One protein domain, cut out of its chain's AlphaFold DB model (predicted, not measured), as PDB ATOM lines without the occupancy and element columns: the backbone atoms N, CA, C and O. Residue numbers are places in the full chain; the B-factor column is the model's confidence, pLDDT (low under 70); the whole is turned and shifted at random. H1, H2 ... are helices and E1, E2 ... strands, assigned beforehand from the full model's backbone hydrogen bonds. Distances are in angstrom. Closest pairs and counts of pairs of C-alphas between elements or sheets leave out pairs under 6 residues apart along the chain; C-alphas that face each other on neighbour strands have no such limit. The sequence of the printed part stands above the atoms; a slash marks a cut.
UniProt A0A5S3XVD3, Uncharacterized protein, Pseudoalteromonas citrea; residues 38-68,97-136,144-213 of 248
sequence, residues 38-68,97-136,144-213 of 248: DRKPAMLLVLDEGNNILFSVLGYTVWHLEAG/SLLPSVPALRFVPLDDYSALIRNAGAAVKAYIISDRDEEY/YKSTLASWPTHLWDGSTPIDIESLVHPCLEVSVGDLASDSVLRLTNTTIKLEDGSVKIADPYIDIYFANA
ATOM      1  N   ASP A  38     -10.993 -17.694  17.742       67.19
ATOM      2  CA  ASP A  38     -11.800 -17.662  18.966       67.19
ATOM      3  C   ASP A  38     -13.047 -16.788  18.808       67.19
ATOM      4  O   ASP A  38     -12.969 -15.644  18.355       67.19
ATOM      5  N   ARG A  39     -14.198 -17.334  19.209       65.69
ATOM      6  CA  ARG A  39     -15.529 -16.721  19.081       65.69
ATOM      7  C   ARG A  39     -15.900 -16.337  17.651       65.69
ATOM      8  O   ARG A  39     -16.768 -15.489  17.442       65.69
ATOM      9  N   LYS A  40     -15.259 -16.956  16.660       71.88
ATOM     10  CA  LYS A  40     -15.594 -16.804  15.244       71.88
ATOM     11  C   LYS A  40     -16.622 -17.851  14.820       71.88
ATOM     12  O   LYS A  40     -16.681 -18.926  15.436       71.88
ATOM     13  N   PRO A  41     -17.407 -17.568  13.769       78.50
ATOM     14  CA  PRO A  41     -18.243 -18.585  13.175       78.50
ATOM     15  C   PRO A  41     -17.362 -19.663  12.577       78.50
ATOM     16  O   PRO A  41     -16.253 -19.417  12.081       78.50
ATOM     17  N   ALA A  42     -17.900 -20.867  12.604       81.44
ATOM     18  CA  ALA A  42     -17.285 -21.984  11.941       81.44
ATOM     19  C   ALA A  42     -18.339 -22.915  11.360       81.44
ATOM     20  O   ALA A  42     -19.479 -22.974  11.822       81.44
ATOM     21  N   MET A  43     -17.925 -23.671  10.357       85.88
ATOM     22  CA  MET A  43     -18.701 -24.731   9.753       85.88
ATOM     23  C   MET A  43     -17.976 -26.049   9.980       85.88
ATOM     24  O   MET A  43     -16.816 -26.199   9.599       85.88
ATOM     25  N   LEU A  44     -18.669 -27.001  10.593       88.56
ATOM     26  CA  LEU A  44     -18.254 -28.393  10.606       88.56
ATOM     27  C   LEU A  44     -18.703 -29.037   9.296       88.56
ATOM     28  O   LEU A  44     -19.895 -29.028   8.990       88.56
ATOM     29  N   LEU A  45     -17.765 -29.623   8.560       90.38
ATOM     30  CA  LEU A  45     -18.017 -30.465   7.398       90.38
ATOM     31  C   LEU A  45     -17.617 -31.895   7.711       90.38
ATOM     32  O   LEU A  45     -16.526 -32.121   8.227       90.38
ATOM     33  N   VAL A  46     -18.461 -32.854   7.341       92.50
ATOM     34  CA  VAL A  46     -18.120 -34.279   7.387       92.50
ATOM     35  C   VAL A  46     -18.155 -34.846   5.981       92.50
ATOM     36  O   VAL A  46     -19.128 -34.647   5.251       92.50
ATOM     37  N   LEU A  47     -17.079 -35.533   5.611       92.75
ATOM     38  CA  LEU A  47     -16.798 -35.984   4.256       92.75
ATOM     39  C   LEU A  47     -16.614 -37.503   4.191       92.75
ATOM     40  O   LEU A  47     -16.201 -38.140   5.169       92.75
ATOM     41  N   ASP A  48     -16.859 -38.062   3.009       93.75
ATOM     42  CA  ASP A  48     -16.433 -39.417   2.655       93.75
ATOM     43  C   ASP A  48     -15.000 -39.462   2.085       93.75
ATOM     44  O   ASP A  48     -14.274 -38.466   2.055       93.75
ATOM     45  N   GLU A  49     -14.573 -40.644   1.631       91.12
ATOM     46  CA  GLU A  49     -13.258 -40.852   1.010       91.12
ATOM     47  C   GLU A  49     -13.085 -40.095  -0.321       91.12
ATOM     48  O   GLU A  49     -11.965 -39.748  -0.694       91.12
ATOM     49  N   GLY A  50     -14.187 -39.796  -1.016       91.06
ATOM     50  CA  GLY A  50     -14.224 -39.036  -2.267       91.06
ATOM     51  C   GLY A  50     -14.381 -37.524  -2.077       91.06
ATOM     52  O   GLY A  50     -14.641 -36.826  -3.056       91.06
ATOM     53  N   ASN A  51     -14.242 -37.021  -0.846       90.12
ATOM     54  CA  ASN A  51     -14.492 -35.630  -0.457       90.12
ATOM     55  C   ASN A  51     -15.927 -35.139  -0.744       90.12
ATOM     56  O   ASN A  51     -16.159 -33.933  -0.868       90.12
ATOM     57  N   ASN A  52     -16.915 -36.032  -0.832       93.56
ATOM     58  CA  ASN A  52     -18.319 -35.632  -0.879       93.56
ATOM     59  C   ASN A  52     -18.769 -35.199   0.514       93.56
ATOM     60  O   ASN A  52     -18.554 -35.912   1.495       93.56
ATOM     61  N   ILE A  53     -19.439 -34.050   0.600       93.56
ATOM     62  CA  ILE A  53     -19.980 -33.549   1.864       93.56
ATOM     63  C   ILE A  53     -21.203 -34.380   2.242       93.56
ATOM     64  O   ILE A  53     -22.241 -34.310   1.587       93.56
ATOM     65  N   LEU A  54     -21.091 -35.160   3.314       93.50
ATOM     66  CA  LEU A  54     -22.190 -35.961   3.849       93.50
ATOM     67  C   LEU A  54     -23.180 -35.084   4.607       93.50
ATOM     68  O   LEU A  54     -24.387 -35.226   4.430       93.50
ATOM     69  N   PHE A  55     -22.674 -34.159   5.421       91.94
ATOM     70  CA  PHE A  55     -23.458 -33.120   6.080       91.94
ATOM     71  C   PHE A  55     -22.572 -31.945   6.500       91.94
ATOM     72  O   PHE A  55     -21.347 -32.061   6.587       91.94
ATOM     73  N   SER A  56     -23.219 -30.818   6.788       89.94
ATOM     74  CA  SER A  56     -22.585 -29.609   7.301       89.94
ATOM     75  C   SER A  56     -23.402 -29.014   8.446       89.94
ATOM     76  O   SER A  56     -24.634 -29.093   8.452       89.94
ATOM     77  N   VAL A  57     -22.717 -28.440   9.436       87.94
ATOM     78  CA  VAL A  57     -23.342 -27.795  10.598       87.94
ATOM     79  C   VAL A  57     -22.653 -26.472  10.875       87.94
ATOM     80  O   VAL A  57     -21.427 -26.412  10.961       87.94
ATOM     81  N   LEU A  58     -23.444 -25.415  11.040       84.88
ATOM     82  CA  LEU A  58     -22.933 -24.130  11.490       84.88
ATOM     83  C   LEU A  58     -22.789 -24.105  13.006       84.88
ATOM     84  O   LEU A  58     -23.604 -24.657  13.744       84.88
ATOM     85  N   GLY A  59     -21.756 -23.417  13.457       82.50
ATOM     86  CA  GLY A  59     -21.408 -23.272  14.852       82.50
ATOM     87  C   GLY A  59     -20.581 -22.022  15.083       82.50
ATOM     88  O   GLY A  59     -20.369 -21.188  14.200       82.50
ATOM     89  N   TYR A  60     -20.052 -21.932  16.286       79.19
ATOM     90  CA  TYR A  60     -18.977 -21.012  16.614       79.19
ATOM     91  C   TYR A  60     -17.903 -21.772  17.371       79.19
ATOM     92  O   TYR A  60     -18.173 -22.798  18.005       79.19
ATOM     93  N   THR A  61     -16.675 -21.274  17.302       75.88
ATOM     94  CA  THR A  61     -15.605 -21.811  18.139       75.88
ATOM     95  C   THR A  61     -15.393 -20.935  19.361       75.88
ATOM     96  O   THR A  61     -15.609 -19.730  19.317       75.88
ATOM     97  N   VAL A  62     -15.006 -21.524  20.481       75.00
ATOM     98  CA  VAL A  62     -14.693 -20.801  21.710       75.00
ATOM     99  C   VAL A  62     -13.561 -21.511  22.427       75.00
ATOM    100  O   VAL A  62     -13.515 -22.741  22.468       75.00
ATOM    101  N   TRP A  63     -12.643 -20.760  23.023       68.94
ATOM    102  CA  TRP A  63     -11.693 -21.367  23.947       68.94
ATOM    103  C   TRP A  63     -12.407 -21.873  25.197       68.94
ATOM    104  O   TRP A  63     -13.060 -21.113  25.915       68.94
ATOM    105  N   HIS A  64     -12.234 -23.160  25.476       66.19
ATOM    106  CA  HIS A  64     -12.742 -23.796  26.676       66.19
ATOM    107  C   HIS A  64     -11.598 -24.223  27.591       66.19
ATOM    108  O   HIS A  64     -10.572 -24.738  27.146       66.19
ATOM    109  N   LEU A  65     -11.768 -23.963  28.885       55.44
ATOM    110  CA  LEU A  65     -10.697 -24.048  29.879       55.44
ATOM    111  C   LEU A  65     -10.818 -25.267  30.801       55.44
ATOM    112  O   LEU A  65      -9.929 -25.504  31.611       55.44
ATOM    113  N   GLU A  66     -11.894 -26.045  30.675       52.81
ATOM    114  CA  GLU A  66     -12.163 -27.214  31.518       52.81
ATOM    115  C   GLU A  66     -12.448 -28.467  30.668       52.81
ATOM    116  O   GLU A  66     -13.346 -28.477  29.832       52.81
ATOM    117  N   ALA A  67     -11.727 -29.565  30.890       50.22
ATOM    118  CA  ALA A  67     -11.970 -30.842  30.207       50.22
ATOM    119  C   ALA A  67     -13.115 -31.640  30.869       50.22
ATOM    120  O   ALA A  67     -12.939 -32.779  31.294       50.22
ATOM    121  N   GLY A  68     -14.295 -31.033  31.019       42.75
ATOM    122  CA  GLY A  68     -15.414 -31.595  31.789       42.75
ATOM    123  C   GLY A  68     -16.093 -32.852  31.215       42.75
ATOM    124  O   GLY A  68     -17.136 -33.231  31.736       42.75
ATOM    125  N   SER A  97      -5.977 -38.403  39.837       36.84
ATOM    126  CA  SER A  97      -5.938 -38.191  38.389       36.84
ATOM    127  C   SER A  97      -5.648 -36.715  38.126       36.84
ATOM    128  O   SER A  97      -6.445 -35.848  38.493       36.84
ATOM    129  N   LEU A  98      -4.501 -36.425  37.517       38.19
ATOM    130  CA  LEU A  98      -4.173 -35.085  37.040       38.19
ATOM    131  C   LEU A  98      -4.753 -34.926  35.632       38.19
ATOM    132  O   LEU A  98      -4.381 -35.655  34.717       38.19
ATOM    133  N   LEU A  99      -5.691 -33.991  35.468       41.09
ATOM    134  CA  LEU A  99      -6.170 -33.589  34.147       41.09
ATOM    135  C   LEU A  99      -5.147 -32.623  33.536       41.09
ATOM    136  O   LEU A  99      -4.768 -31.672  34.225       41.09
ATOM    137  N   PRO A 100      -4.727 -32.793  32.270       41.22
ATOM    138  CA  PRO A 100      -3.941 -31.768  31.600       41.22
ATOM    139  C   PRO A 100      -4.742 -30.458  31.564       41.22
ATOM    140  O   PRO A 100      -5.866 -30.411  31.067       41.22
ATOM    141  N   SER A 101      -4.160 -29.373  32.081       47.44
ATOM    142  CA  SER A 101      -4.761 -28.030  32.125       47.44
ATOM    143  C   SER A 101      -4.693 -27.304  30.772       47.44
ATOM    144  O   SER A 101      -4.473 -26.090  30.713       47.44
ATOM    145  N   VAL A 102      -4.760 -28.048  29.668       51.97
ATOM    146  CA  VAL A 102      -4.550 -27.499  28.328       51.97
ATOM    147  C   VAL A 102      -5.887 -26.962  27.824       51.97
ATOM    148  O   VAL A 102      -6.873 -27.698  27.824       51.97
ATOM    149  N   PRO A 103      -5.948 -25.690  27.403       56.84
ATOM    150  CA  PRO A 103      -7.173 -25.137  26.858       56.84
ATOM    151  C   PRO A 103      -7.525 -25.862  25.548       56.84
ATOM    152  O   PRO A 103      -6.641 -26.187  24.750       56.84
ATOM    153  N   ALA A 104      -8.810 -26.117  25.330       67.56
ATOM    154  CA  ALA A 104      -9.332 -26.734  24.114       67.56
ATOM    155  C   ALA A 104      -9.980 -25.677  23.217       67.56
ATOM    156  O   ALA A 104     -10.560 -24.705  23.714       67.56
ATOM    157  N   LEU A 105      -9.931 -25.884  21.901       70.94
ATOM    158  CA  LEU A 105     -10.867 -25.214  21.006       70.94
ATOM    159  C   LEU A 105     -12.160 -26.012  21.027       70.94
ATOM    160  O   LEU A 105     -12.196 -27.153  20.574       70.94
ATOM    161  N   ARG A 106     -13.216 -25.400  21.542       80.69
ATOM    162  CA  ARG A 106     -14.549 -25.975  21.527       80.69
ATOM    163  C   ARG A 106     -15.306 -25.469  20.315       80.69
ATOM    164  O   ARG A 106     -15.435 -24.262  20.155       80.69
ATOM    165  N   PHE A 107     -15.861 -26.364  19.512       82.31
ATOM    166  CA  PHE A 107     -16.890 -26.026  18.533       82.31
ATOM    167  C   PHE A 107     -18.273 -26.303  19.117       82.31
ATOM    168  O   PHE A 107     -18.534 -27.395  19.628       82.31
ATOM    169  N   VAL A 108     -19.155 -25.308  19.040       83.25
ATOM    170  CA  VAL A 108     -20.538 -25.393  19.509       83.25
ATOM    171  C   VAL A 108     -21.473 -25.230  18.307       83.25
ATOM    172  O   VAL A 108     -21.512 -24.138  17.733       83.25
ATOM    173  N   PRO A 109     -22.214 -26.283  17.915       83.19
ATOM    174  CA  PRO A 109     -23.269 -26.194  16.906       83.19
ATOM    175  C   PRO A 109     -24.337 -25.148  17.265       83.19
ATOM    176  O   PRO A 109     -24.682 -24.993  18.436       83.19
ATOM    177  N   LEU A 110     -24.868 -24.441  16.264       77.62
ATOM    178  CA  LEU A 110     -25.964 -23.475  16.433       77.62
ATOM    179  C   LEU A 110     -27.343 -24.121  16.415       77.62
ATOM    180  O   LEU A 110     -28.217 -23.716  17.179       77.62
ATOM    181  N   ASP A 111     -27.521 -25.082  15.517       67.56
ATOM    182  CA  ASP A 111     -28.759 -25.832  15.366       67.56
ATOM    183  C   ASP A 111     -28.652 -27.163  16.117       67.56
ATOM    184  O   ASP A 111     -27.551 -27.631  16.430       67.56
ATOM    185  N   ASP A 112     -29.814 -27.750  16.427       62.28
ATOM    186  CA  ASP A 112     -29.944 -29.018  17.144       62.28
ATOM    187  C   ASP A 112     -28.942 -30.055  16.616       62.28
ATOM    188  O   ASP A 112     -28.717 -30.147  15.411       62.28
ATOM    189  N   TYR A 113     -28.376 -30.878  17.507       65.44
ATOM    190  CA  TYR A 113     -27.336 -31.891  17.237       65.44
ATOM    191  C   TYR A 113     -27.649 -32.889  16.101       65.44
ATOM    192  O   TYR A 113     -26.847 -33.773  15.815       65.44
ATOM    193  N   SER A 114     -28.817 -32.785  15.468       69.81
ATOM    194  CA  SER A 114     -29.185 -33.400  14.198       69.81
ATOM    195  C   SER A 114     -28.795 -32.524  12.996       69.81
ATOM    196  O   SER A 114     -29.443 -31.519  12.707       69.81
ATOM    197  N   ALA A 115     -27.799 -32.959  12.231       80.88
ATOM    198  CA  ALA A 115     -27.425 -32.350  10.961       80.88
ATOM    199  C   ALA A 115     -28.227 -32.958   9.806       80.88
ATOM    200  O   ALA A 115     -28.361 -34.180   9.725       80.88
ATOM    201  N   LEU A 116     -28.732 -32.136   8.884       84.69
ATOM    202  CA  LEU A 116     -29.393 -32.639   7.677       84.69
ATOM    203  C   LEU A 116     -28.384 -33.318   6.749       84.69
ATOM    204  O   LEU A 116     -27.341 -32.749   6.426       84.69
ATOM    205  N   ILE A 117     -28.737 -34.510   6.279       90.62
ATOM    206  CA  ILE A 117     -27.896 -35.285   5.366       90.62
ATOM    207  C   ILE A 117     -27.977 -34.668   3.964       90.62
ATOM    208  O   ILE A 117     -29.056 -34.318   3.480       90.62
ATOM    209  N   ARG A 118     -26.821 -34.517   3.318       91.31
ATOM    210  CA  ARG A 118     -26.657 -34.020   1.944       91.31
ATOM    211  C   ARG A 118     -26.374 -35.154   0.973       91.31
ATOM    212  O   ARG A 118     -26.998 -35.219  -0.079       91.31
ATOM    213  N   ASN A 119     -25.489 -36.070   1.362       91.75
ATOM    214  CA  ASN A 119     -25.092 -37.227   0.566       91.75
ATOM    215  C   ASN A 119     -25.024 -38.489   1.436       91.75
ATOM    216  O   ASN A 119     -24.813 -38.413   2.646       91.75
ATOM    217  N   ALA A 120     -25.204 -39.655   0.813       92.88
ATOM    218  CA  ALA A 120     -24.971 -40.947   1.457       92.88
ATOM    219  C   ALA A 120     -23.506 -41.367   1.293       92.88
ATOM    220  O   ALA A 120     -22.904 -41.112   0.252       92.88
ATOM    221  N   GLY A 121     -22.957 -42.059   2.286       93.75
ATOM    222  CA  GLY A 121     -21.573 -42.525   2.265       93.75
ATOM    223  C   GLY A 121     -21.077 -42.945   3.644       93.75
ATOM    224  O   GLY A 121     -21.839 -42.975   4.611       93.75
ATOM    225  N   ALA A 122     -19.794 -43.276   3.737       94.44
ATOM    226  CA  ALA A 122     -19.126 -43.521   5.010       94.44
ATOM    227  C   ALA A 122     -18.371 -42.258   5.432       94.44
ATOM    228  O   ALA A 122     -17.587 -41.729   4.651       94.44
ATOM    229  N   ALA A 123     -18.604 -41.777   6.650       91.69
ATOM    230  CA  ALA A 123     -17.889 -40.649   7.223       91.69
ATOM    231  C   ALA A 123     -16.447 -41.059   7.537       91.69
ATOM    232  O   ALA A 123     -16.214 -41.923   8.384       91.69
ATOM    233  N   VAL A 124     -15.489 -40.438   6.848       86.75
ATOM    234  CA  VAL A 124     -14.054 -40.739   6.984       86.75
ATOM    235  C   VAL A 124     -13.298 -39.558   7.578       86.75
ATOM    236  O   VAL A 124     -12.390 -39.753   8.383       86.75
ATOM    237  N   LYS A 125     -13.663 -38.331   7.195       84.69
ATOM    238  CA  LYS A 125     -12.942 -37.112   7.581       84.69
ATOM    239  C   LYS A 125     -13.912 -36.032   8.019       84.69
ATOM    240  O   LYS A 125     -15.049 -35.986   7.545       84.69
ATOM    241  N   ALA A 126     -13.449 -35.135   8.879       85.69
ATOM    242  CA  ALA A 126     -14.180 -33.925   9.202       85.69
ATOM    243  C   ALA A 126     -13.253 -32.720   9.294       85.69
ATOM    244  O   ALA A 126     -12.103 -32.828   9.714       85.69
ATOM    245  N   TYR A 127     -13.787 -31.565   8.918       83.56
ATOM    246  CA  TYR A 127     -13.081 -30.296   8.951       83.56
ATOM    247  C   TYR A 127     -13.929 -29.251   9.655       83.56
ATOM    248  O   TYR A 127     -15.126 -29.135   9.404       83.56
ATOM    249  N   ILE A 128     -13.288 -28.455  10.498       82.88
ATOM    250  CA  ILE A 128     -13.847 -27.211  11.007       82.88
ATOM    251  C   ILE A 128     -13.233 -26.087  10.193       82.88
ATOM    252  O   ILE A 128     -12.025 -25.852  10.242       82.88
ATOM    253  N   ILE A 129     -14.072 -25.411   9.426       80.56
ATOM    254  CA  ILE A 129     -13.697 -24.266   8.605       80.56
ATOM    255  C   ILE A 129     -14.141 -23.013   9.341       80.56
ATOM    256  O   ILE A 129     -15.245 -22.990   9.876       80.56
ATOM    257  N   SER A 130     -13.310 -21.976   9.378       76.06
ATOM    258  CA  SER A 130     -13.658 -20.697  10.006       76.06
ATOM    259  C   SER A 130     -13.549 -19.551   9.009       76.06
ATOM    260  O   SER A 130     -12.613 -19.508   8.207       76.06
ATOM    261  N   ASP A 131     -14.487 -18.607   9.082       69.25
ATOM    262  CA  ASP A 131     -14.343 -17.317   8.415       69.25
ATOM    263  C   ASP A 131     -13.488 -16.401   9.298       69.25
ATOM    264  O   ASP A 131     -13.885 -15.964  10.381       69.25
ATOM    265  N   ARG A 132     -12.258 -16.152   8.845       60.25
ATOM    266  CA  ARG A 132     -11.300 -15.312   9.565       60.25
ATOM    267  C   ARG A 132     -11.686 -13.830   9.511       60.25
ATOM    268  O   ARG A 132     -11.361 -13.098  10.456       60.25
ATOM    269  N   ASP A 133     -12.335 -13.413   8.429       61.00
ATOM    270  CA  ASP A 133     -12.652 -12.017   8.133       61.00
ATOM    271  C   ASP A 133     -13.974 -11.586   8.790       61.00
ATOM    272  O   ASP A 133     -14.175 -10.398   9.046       61.00
ATOM    273  N   GLU A 134     -14.841 -12.535   9.155       61.09
ATOM    274  CA  GLU A 134     -16.077 -12.249   9.886       61.09
ATOM    275  C   GLU A 134     -15.775 -11.767  11.319       61.09
ATOM    276  O   GLU A 134     -15.151 -12.456  12.131       61.09
ATOM    277  N   GLU A 135     -16.161 -10.534  11.654       55.19
ATOM    278  CA  GLU A 135     -15.915  -9.957  12.978       55.19
ATOM    279  C   GLU A 135     -16.791 -10.589  14.070       55.19
ATOM    280  O   GLU A 135     -17.936 -10.990  13.861       55.19
ATOM    281  N   TYR A 136     -16.236 -10.656  15.281       56.19
ATOM    282  CA  TYR A 136     -17.001 -11.005  16.470       56.19
ATOM    283  C   TYR A 136     -18.014  -9.891  16.760       56.19
ATOM    284  O   TYR A 136     -17.629  -8.730  16.900       56.19
ATOM    285  N   TYR A 144     -25.112 -16.290  17.721       54.88
ATOM    286  CA  TYR A 144     -24.281 -16.203  16.533       54.88
ATOM    287  C   TYR A 144     -25.075 -16.821  15.380       54.88
ATOM    288  O   TYR A 144     -25.331 -18.010  15.381       54.88
ATOM    289  N   LYS A 145     -25.566 -16.034  14.431       52.62
ATOM    290  CA  LYS A 145     -26.155 -16.568  13.202       52.62
ATOM    291  C   LYS A 145     -25.268 -16.060  12.097       52.62
ATOM    292  O   LYS A 145     -25.570 -15.017  11.522       52.62
ATOM    293  N   SER A 146     -24.162 -16.761  11.834       55.25
ATOM    294  CA  SER A 146     -23.502 -16.592  10.543       55.25
ATOM    295  C   SER A 146     -24.586 -16.850   9.513       55.25
ATOM    296  O   SER A 146     -25.145 -17.950   9.440       55.25
ATOM    297  N   THR A 147     -24.998 -15.816   8.793       57.31
ATOM    298  CA  THR A 147     -25.959 -16.018   7.723       57.31
ATOM    299  C   THR A 147     -25.286 -16.948   6.731       57.31
ATOM    300  O   THR A 147     -24.269 -16.566   6.169       57.31
ATOM    301  N   LEU A 148     -25.847 -18.139   6.493       58.97
ATOM    302  CA  LEU A 148     -25.404 -19.082   5.446       58.97
ATOM    303  C   LEU A 148     -25.083 -18.383   4.109       58.97
ATOM    304  O   LEU A 148     -24.288 -18.882   3.328       58.97
ATOM    305  N   ALA A 149     -25.683 -17.211   3.870       60.53
ATOM    306  CA  ALA A 149     -25.429 -16.325   2.743       60.53
ATOM    307  C   ALA A 149     -23.974 -15.826   2.588       60.53
ATOM    308  O   ALA A 149     -23.607 -15.485   1.467       60.53
ATOM    309  N   SER A 150     -23.164 -15.748   3.653       66.06
ATOM    310  CA  SER A 150     -21.735 -15.399   3.544       66.06
ATOM    311  C   SER A 150     -20.855 -16.607   3.214       66.06
ATOM    312  O   SER A 150     -19.761 -16.436   2.684       66.06
ATOM    313  N   TRP A 151     -21.342 -17.825   3.465       73.69
ATOM    314  CA  TRP A 151     -20.592 -19.051   3.225       73.69
ATOM    315  C   TRP A 151     -20.732 -19.510   1.768       73.69
ATOM    316  O   TRP A 151     -21.840 -19.499   1.220       73.69
ATOM    317  N   PRO A 152     -19.642 -19.969   1.126       77.88
ATOM    318  CA  PRO A 152     -19.718 -20.541  -0.210       77.88
ATOM    319  C   PRO A 152     -20.741 -21.681  -0.297       77.88
ATOM    320  O   PRO A 152     -20.730 -22.598   0.526       77.88
ATOM    321  N   THR A 153     -21.602 -21.643  -1.320       80.44
ATOM    322  CA  THR A 153     -22.755 -22.551  -1.450       80.44
ATOM    323  C   THR A 153     -22.380 -24.022  -1.378       80.44
ATOM    324  O   THR A 153     -22.971 -24.762  -0.597       80.44
ATOM    325  N   HIS A 154     -21.325 -24.398  -2.099       79.69
ATOM    326  CA  HIS A 154     -20.828 -25.769  -2.165       79.69
ATOM    327  C   HIS A 154     -20.466 -26.362  -0.792       79.69
ATOM    328  O   HIS A 154     -20.567 -27.571  -0.617       79.69
ATOM    329  N   LEU A 155     -20.075 -25.535   0.190       81.31
ATOM    330  CA  LEU A 155     -19.741 -26.002   1.541       81.31
ATOM    331  C   LEU A 155     -20.990 -26.404   2.331       81.31
ATOM    332  O   LEU A 155     -20.973 -27.396   3.058       81.31
ATOM    333  N   TRP A 156     -22.083 -25.650   2.202       79.94
ATOM    334  CA  TRP A 156     -23.283 -25.901   3.001       79.94
ATOM    335  C   TRP A 156     -24.313 -26.795   2.301       79.94
ATOM    336  O   TRP A 156     -25.021 -27.553   2.977       79.94
ATOM    337  N   ASP A 157     -24.404 -26.743   0.971       83.12
ATOM    338  CA  ASP A 157     -25.340 -27.560   0.192       83.12
ATOM    339  C   ASP A 157     -24.794 -28.956  -0.148       83.12
ATOM    340  O   ASP A 157     -25.582 -29.868  -0.397       83.12
ATOM    341  N   GLY A 158     -23.470 -29.143  -0.106       84.75
ATOM    342  CA  GLY A 158     -22.811 -30.402  -0.446       84.75
ATOM    343  C   GLY A 158     -23.005 -30.839  -1.900       84.75
ATOM    344  O   GLY A 158     -22.944 -32.033  -2.193       84.75
ATOM    345  N   SER A 159     -23.271 -29.893  -2.804       85.31
ATOM    346  CA  SER A 159     -23.590 -30.150  -4.215       85.31
ATOM    347  C   SER A 159     -22.407 -30.665  -5.035       85.31
ATOM    348  O   SER A 159     -22.610 -31.310  -6.065       85.31
ATOM    349  N   THR A 160     -21.180 -30.401  -4.589       88.12
ATOM    350  CA  THR A 160     -19.951 -30.842  -5.253       88.12
ATOM    351  C   THR A 160     -18.951 -31.398  -4.243       88.12
ATOM    352  O   THR A 160     -18.906 -30.907  -3.112       88.12
ATOM    353  N   PRO A 161     -18.097 -32.354  -4.650       90.06
ATOM    354  CA  PRO A 161     -16.929 -32.723  -3.864       90.06
ATOM    355  C   PRO A 161     -16.081 -31.492  -3.546       90.06
ATOM    356  O   PRO A 161     -15.919 -30.606  -4.392       90.06
ATOM    357  N   ILE A 162     -15.552 -31.435  -2.329       88.44
ATOM    358  CA  ILE A 162     -14.727 -30.320  -1.872       88.44
ATOM    359  C   ILE A 162     -13.246 -30.591  -2.139       88.44
ATOM    360  O   ILE A 162     -12.748 -31.701  -1.948       88.44
ATOM    361  N   ASP A 163     -12.527 -29.553  -2.549       85.81
ATOM    362  CA  ASP A 163     -11.070 -29.550  -2.574       85.81
ATOM    363  C   ASP A 163     -10.556 -28.704  -1.406       85.81
ATOM    364  O   ASP A 163     -10.625 -27.477  -1.431       85.81
ATOM    365  N   ILE A 164     -10.085 -29.378  -0.354       76.38
ATOM    366  CA  ILE A 164      -9.637 -28.737   0.887       76.38
ATOM    367  C   ILE A 164      -8.391 -27.872   0.656       76.38
ATOM    368  O   ILE A 164      -8.235 -26.844   1.315       76.38
ATOM    369  N   GLU A 165      -7.520 -28.248  -0.284       75.12
ATOM    370  CA  GLU A 165      -6.248 -27.554  -0.519       75.12
ATOM    371  C   GLU A 165      -6.436 -26.201  -1.214       75.12
ATOM    372  O   GLU A 165      -5.624 -25.292  -1.032       75.12
ATOM    373  N   SER A 166      -7.519 -26.043  -1.980       77.50
ATOM    374  CA  SER A 166      -7.853 -24.791  -2.665       77.50
ATOM    375  C   SER A 166      -8.774 -23.866  -1.863       77.50
ATOM    376  O   SER A 166      -9.111 -22.772  -2.332       77.50
ATOM    377  N   LEU A 167      -9.160 -24.248  -0.639       72.06
ATOM    378  CA  LEU A 167      -9.980 -23.402   0.221       72.06
ATOM    379  C   LEU A 167      -9.222 -22.150   0.665       72.06
ATOM    380  O   LEU A 167      -8.148 -22.201   1.257       72.06
ATOM    381  N   VAL A 168      -9.858 -20.996   0.462       69.69
ATOM    382  CA  VAL A 168      -9.371 -19.702   0.972       69.69
ATOM    383  C   VAL A 168      -9.484 -19.619   2.503       69.69
ATOM    384  O   VAL A 168      -8.741 -18.887   3.154       69.69
ATOM    385  N   HIS A 169     -10.420 -20.371   3.082       70.25
ATOM    386  CA  HIS A 169     -10.750 -20.316   4.501       70.25
ATOM    387  C   HIS A 169      -9.834 -21.254   5.299       70.25
ATOM    388  O   HIS A 169      -9.629 -22.394   4.877       70.25
ATOM    389  N   PRO A 170      -9.316 -20.833   6.468       68.88
ATOM    390  CA  PRO A 170      -8.596 -21.728   7.363       68.88
ATOM    391  C   PRO A 170      -9.453 -22.934   7.754       68.88
ATOM    392  O   PRO A 170     -10.607 -22.778   8.164       68.88
ATOM    393  N   CYS A 171      -8.865 -24.125   7.668       72.31
ATOM    394  CA  CYS A 171      -9.498 -25.377   8.049       72.31
ATOM    395  C   CYS A 171      -8.676 -26.112   9.115       72.31
ATOM    396  O   CYS A 171      -7.450 -26.003   9.180       72.31
ATOM    397  N   LEU A 172      -9.377 -26.853   9.968       73.38
ATOM    398  CA  LEU A 172      -8.813 -27.726  10.989       73.38
ATOM    399  C   LEU A 172      -9.420 -29.114  10.825       73.38
ATOM    400  O   LEU A 172     -10.629 -29.276  10.975       73.38
ATOM    401  N   GLU A 173      -8.589 -30.100  10.508       77.50
ATOM    402  CA  GLU A 173      -9.022 -31.493  10.419       77.50
ATOM    403  C   GLU A 173      -9.265 -32.076  11.816       77.50
ATOM    404  O   GLU A 173      -8.477 -31.852  12.739       77.50
ATOM    405  N   VAL A 174     -10.349 -32.838  11.966       74.00
ATOM    406  CA  VAL A 174     -10.687 -33.571  13.189       74.00
ATOM    407  C   VAL A 174     -11.031 -35.020  12.860       74.00
ATOM    408  O   VAL A 174     -11.607 -35.323  11.812       74.00
ATOM    409  N   SER A 175     -10.685 -35.931  13.771       77.19
ATOM    410  CA  SER A 175     -11.022 -37.345  13.618       77.19
ATOM    411  C   SER A 175     -12.524 -37.575  13.783       77.19
ATOM    412  O   SER A 175     -13.172 -36.960  14.631       77.19
ATOM    413  N   VAL A 176     -13.064 -38.496  12.984       80.75
ATOM    414  CA  VAL A 176     -14.468 -38.923  13.029       80.75
ATOM    415  C   VAL A 176     -14.537 -40.368  13.492       80.75
ATOM    416  O   VAL A 176     -13.649 -41.168  13.201       80.75
ATOM    417  N   GLY A 177     -15.571 -40.719  14.241       79.62
ATOM    418  CA  GLY A 177     -15.846 -42.103  14.596       79.62
ATOM    419  C   GLY A 177     -17.259 -42.297  15.118       79.62
ATOM    420  O   GLY A 177     -18.086 -41.384  15.081       79.62
ATOM    421  N   ASP A 178     -17.551 -43.523  15.533       82.31
ATOM    422  CA  ASP A 178     -18.838 -43.871  16.118       82.31
ATOM    423  C   ASP A 178     -18.899 -43.495  17.611       82.31
ATOM    424  O   ASP A 178     -17.971 -42.921  18.179       82.31
ATOM    425  N   LEU A 179     -20.019 -43.802  18.265       78.12
ATOM    426  CA  LEU A 179     -20.223 -43.524  19.691       78.12
ATOM    427  C   LEU A 179     -19.203 -44.204  20.615       78.12
ATOM    428  O   LEU A 179     -18.987 -43.721  21.727       78.12
ATOM    429  N   ALA A 180     -18.649 -45.341  20.194       72.88
ATOM    430  CA  ALA A 180     -17.738 -46.142  20.999       72.88
ATOM    431  C   ALA A 180     -16.269 -45.761  20.775       72.88
ATOM    432  O   ALA A 180     -15.413 -46.234  21.522       72.88
ATOM    433  N   SER A 181     -15.968 -44.940  19.764       68.50
ATOM    434  CA  SER A 181     -14.605 -44.531  19.451       68.50
ATOM    435  C   SER A 181     -14.112 -43.381  20.332       68.50
ATOM    436  O   SER A 181     -14.886 -42.588  20.871       68.50
ATOM    437  N   ASP A 182     -12.786 -43.246  20.387       64.44
ATOM    438  CA  ASP A 182     -12.084 -42.122  21.021       64.44
ATOM    439  C   ASP A 182     -11.889 -40.935  20.055       64.44
ATOM    440  O   ASP A 182     -11.004 -40.097  20.234       64.44
ATOM    441  N   SER A 183     -12.678 -40.878  18.977       65.81
ATOM    442  CA  SER A 183     -12.580 -39.813  17.974       65.81
ATOM    443  C   SER A 183     -13.092 -38.483  18.528       65.81
ATOM    444  O   SER A 183     -14.000 -38.447  19.355       65.81
ATOM    445  N   VAL A 184     -12.544 -37.374  18.022       76.06
ATOM    446  CA  VAL A 184     -12.926 -36.015  18.439       76.06
ATOM    447  C   VAL A 184     -14.387 -35.722  18.090       76.06
ATOM    448  O   VAL A 184     -15.133 -35.204  18.917       76.06
ATOM    449  N   LEU A 185     -14.812 -36.075  16.874       81.44
ATOM    450  CA  LEU A 185     -16.212 -36.056  16.465       81.44
ATOM    451  C   LEU A 185     -16.787 -37.470  16.528       81.44
ATOM    452  O   LEU A 185     -16.395 -38.344  15.751       81.44
ATOM    453  N   ARG A 186     -17.780 -37.666  17.397       82.81
ATOM    454  CA  ARG A 186     -18.521 -38.925  17.508       82.81
ATOM    455  C   ARG A 186     -19.905 -38.800  16.901       82.81
ATOM    456  O   ARG A 186     -20.673 -37.885  17.214       82.81
ATOM    457  N   LEU A 187     -20.224 -39.744  16.028       84.62
ATOM    458  CA  LEU A 187     -21.502 -39.836  15.338       84.62
ATOM    459  C   LEU A 187     -22.277 -41.050  15.834       84.62
ATOM    460  O   LEU A 187     -21.714 -42.095  16.151       84.62
ATOM    461  N   THR A 188     -23.601 -40.928  15.845       86.94
ATOM    462  CA  THR A 188     -24.494 -42.066  16.127       86.94
ATOM    463  C   THR A 188     -24.330 -43.213  15.129       86.94
ATOM    464  O   THR A 188     -24.472 -44.374  15.503       86.94
ATOM    465  N   ASN A 189     -24.008 -42.893  13.875       87.62
ATOM    466  CA  ASN A 189     -23.645 -43.845  12.837       87.62
ATOM    467  C   ASN A 189     -22.659 -43.173  11.872       87.62
ATOM    468  O   ASN A 189     -22.882 -42.037  11.452       87.62
ATOM    469  N   THR A 190     -21.579 -43.865  11.519       89.69
ATOM    470  CA  THR A 190     -20.590 -43.389  10.540       89.69
ATOM    471  C   THR A 190     -20.990 -43.721   9.107       89.69
ATOM    472  O   THR A 190     -20.536 -43.062   8.180       89.69
ATOM    473  N   THR A 191     -21.869 -44.703   8.897       94.25
ATOM    474  CA  THR A 191     -22.455 -44.984   7.580       94.25
ATOM    475  C   THR A 191     -23.764 -44.219   7.441       94.25
ATOM    476  O   THR A 191     -24.773 -44.579   8.043       94.25
ATOM    477  N   ILE A 192     -23.742 -43.160   6.641       91.69
ATOM    478  CA  ILE A 192     -24.834 -42.206   6.480       91.69
ATOM    479  C   ILE A 192     -25.676 -42.592   5.269       91.69
ATOM    480  O   ILE A 192     -25.150 -42.782   4.167       91.69
ATOM    481  N   LYS A 193     -26.996 -42.674   5.454       92.62
ATOM    482  CA  LYS A 193     -27.945 -42.936   4.371       92.62
ATOM    483  C   LYS A 193     -28.865 -41.742   4.154       92.62
ATOM    484  O   LYS A 193     -29.368 -41.154   5.101       92.62
ATOM    485  N   LEU A 194     -29.164 -41.434   2.894       89.12
ATOM    486  CA  LEU A 194     -30.074 -40.337   2.534       89.12
ATOM    487  C   LEU A 194     -31.483 -40.499   3.132       89.12
ATOM    488  O   LEU A 194     -32.132 -39.506   3.445       89.12
ATOM    489  N   GLU A 195     -31.944 -41.741   3.307       91.12
ATOM    490  CA  GLU A 195     -33.266 -42.062   3.869       91.12
ATOM    491  C   GLU A 195     -33.427 -41.669   5.344       91.12
ATOM    492  O   GLU A 195     -34.550 -41.427   5.784       91.12
ATOM    493  N   ASP A 196     -32.323 -41.538   6.089       86.12
ATOM    494  CA  ASP A 196     -32.349 -41.166   7.508       86.12
ATOM    495  C   ASP A 196     -32.729 -39.682   7.701       86.12
ATOM    496  O   ASP A 196     -33.157 -39.274   8.783       86.12
ATOM    497  N   GLY A 197     -32.576 -38.859   6.654       85.25
ATOM    498  CA  GLY A 197     -32.881 -37.422   6.615       85.25
ATOM    499  C   GLY A 197     -31.946 -36.541   7.451       85.25
ATOM    500  O   GLY A 197     -31.579 -35.443   7.029       85.25
ATOM    501  N   SER A 198     -31.515 -37.023   8.617       86.75
ATOM    502  CA  SER A 198     -30.577 -36.348   9.510       86.75
ATOM    503  C   SER A 198     -29.671 -37.336  10.242       86.75
ATOM    504  O   SER A 198     -30.064 -38.469  10.516       86.75
ATOM    505  N   VAL A 199     -28.473 -36.889  10.607       86.00
ATOM    506  CA  VAL A 199     -27.517 -37.628  11.440       86.00
ATOM    507  C   VAL A 199     -27.315 -36.895  12.757       86.00
ATOM    508  O   VAL A 199     -27.233 -35.668  12.781       86.00
ATOM    509  N   LYS A 200     -27.239 -37.634  13.866       85.44
ATOM    510  CA  LYS A 200     -26.997 -37.041  15.184       85.44
ATOM    511  C   LYS A 200     -25.515 -37.060  15.537       85.44
ATOM    512  O   LYS A 200     -24.902 -38.135  15.549       85.44
ATOM    513  N   ILE A 201     -24.999 -35.884  15.878       84.44
ATOM    514  CA  ILE A 201     -23.753 -35.685  16.615       84.44
ATOM    515  C   ILE A 201     -24.008 -36.129  18.058       84.44
ATOM    516  O   ILE A 201     -25.031 -35.780  18.650       84.44
ATOM    517  N   ALA A 202     -23.121 -36.964  18.592       80.19
ATOM    518  CA  ALA A 202     -23.291 -37.564  19.912       80.19
ATOM    519  C   ALA A 202     -23.185 -36.535  21.042       80.19
ATOM    520  O   ALA A 202     -23.938 -36.588  22.015       80.19
ATOM    521  N   ASP A 203     -22.235 -35.617  20.889       80.75
ATOM    522  CA  ASP A 203     -21.847 -34.670  21.916       80.75
ATOM    523  C   ASP A 203     -22.426 -33.279  21.653       80.75
ATOM    524  O   ASP A 203     -22.527 -32.845  20.501       80.75
ATOM    525  N   PRO A 204     -22.766 -32.533  22.717       77.62
ATOM    526  CA  PRO A 204     -23.316 -31.197  22.578       77.62
ATOM    527  C   PRO A 204     -22.301 -30.149  22.089       77.62
ATOM    528  O   PRO A 204     -22.660 -29.010  21.784       77.62
ATOM    529  N   TYR A 205     -21.025 -30.513  22.068       81.38
ATOM    530  CA  TYR A 205     -19.904 -29.707  21.615       81.38
ATOM    531  C   TYR A 205     -18.750 -30.632  21.218       81.38
ATOM    532  O   TYR A 205     -18.695 -31.784  21.644       81.38
ATOM    533  N   ILE A 206     -17.814 -30.113  20.428       80.69
ATOM    534  CA  ILE A 206     -16.614 -30.834  19.993       80.69
ATOM    535  C   ILE A 206     -15.404 -30.145  20.615       80.69
ATOM    536  O   ILE A 206     -15.118 -28.997  20.273       80.69
ATOM    537  N   ASP A 207     -14.706 -30.828  21.521       75.88
ATOM    538  CA  ASP A 207     -13.492 -30.309  22.156       75.88
ATOM    539  C   ASP A 207     -12.247 -30.814  21.423       75.88
ATOM    540  O   ASP A 207     -11.958 -32.010  21.395       75.88
ATOM    541  N   ILE A 208     -11.484 -29.885  20.851       71.25
ATOM    542  CA  ILE A 208     -10.230 -30.168  20.158       71.25
ATOM    543  C   ILE A 208      -9.091 -29.727  21.059       71.25
ATOM    544  O   ILE A 208      -8.828 -28.533  21.249       71.25
ATOM    545  N   TYR A 209      -8.404 -30.711  21.619       65.62
ATOM    546  CA  TYR A 209      -7.221 -30.475  22.425       65.62
ATOM    547  C   TYR A 209      -6.017 -30.328  21.504       65.62
ATOM    548  O   TYR A 209      -5.712 -31.205  20.697       65.62
ATOM    549  N   PHE A 210      -5.321 -29.201  21.617       54.94
ATOM    550  CA  PHE A 210      -4.080 -29.008  20.881       54.94
ATOM    551  C   PHE A 210      -2.965 -29.798  21.539       54.94
ATOM    552  O   PHE A 210      -2.843 -29.804  22.766       54.94
ATOM    553  N   ALA A 211      -2.106 -30.389  20.708       44.94
ATOM    554  CA  ALA A 211      -0.810 -30.861  21.160       44.94
ATOM    555  C   ALA A 211      -0.114 -29.700  21.891       44.94
ATOM    556  O   ALA A 211       0.156 -28.637  21.324       44.94
ATOM    557  N   ASN A 212       0.076 -29.876  23.191       42.22
ATOM    558  CA  ASN A 212       0.717 -28.913  24.067       42.22
ATOM    559  C   ASN A 212       2.220 -28.813  23.743       42.22
ATOM    560  O   ASN A 212       2.781 -29.589  22.969       42.22
ATOM    561  N   ALA A 213       2.898 -27.860  24.386       32.31
ATOM    562  CA  ALA A 213       4.359 -27.729  24.349       32.31
ATOM    563  C   ALA A 213       5.114 -28.985  24.849       32.31
ATOM    564  O   ALA A 213       6.335 -29.024  24.753       32.31
TER     565      ALA A 213
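Overview. This is residues 38 to 68, 97 to 136 and 144 to 213 of the 248 residues of an uncharacterized protein of Pseudoalteromonas citrea (UniProt A0A5S3XVD3). With little regular structure, 56 of 141 printed residues in named elements, the domain is one sheet, E6 E5 E1 E2 E3 E10, antiparallel, curled like part of a barrel. It is a folded sheet, two leaves facing each other: E6, E5 and E1 face E3 and E10, hinged at E2; H1 is over one face. Mostly strand, it runs E1 to E5, H1, E6 to E10, with small pairs E4-E9, antiparallel, and E7-E8, parallel. It is compact, radius of gyration of the C-alphas 14.7 A, spans 44 by 37 by 28 A.

Arrangement. E1, residues 41 to 47, and E2, 53 to 64, form a hairpin; N 44 and O 57 are 2.8 A apart, within hydrogen-bond range. E2 bends by 62 degrees at residue 58. H1, residues 153 to 157, is on the sheet at a height of 8.4 A; its O i to N i+4 pair is within range.

Along the chain. E1 begins at C-alpha 41 (-18.243, -18.585, 13.175). E2 is 27.6 A long. E3 holds 104 to 109, E4 114 to 116, E5 125 to 130, E6 171 to 174, E7 176 to 178, E8 185 to 187, E9 198 to 200. E10, 206 to 209, ends at (-7.221, -30.475, 22.425).

Size, cuts and confidence. Residues 69 to 96 and 137 to 143 are not printed; the C-alpha gaps are 13.3 A and 8.9 A. H1 to E6 is a long link. Residues under pLDDT 70 number 43, among them 97 to 104.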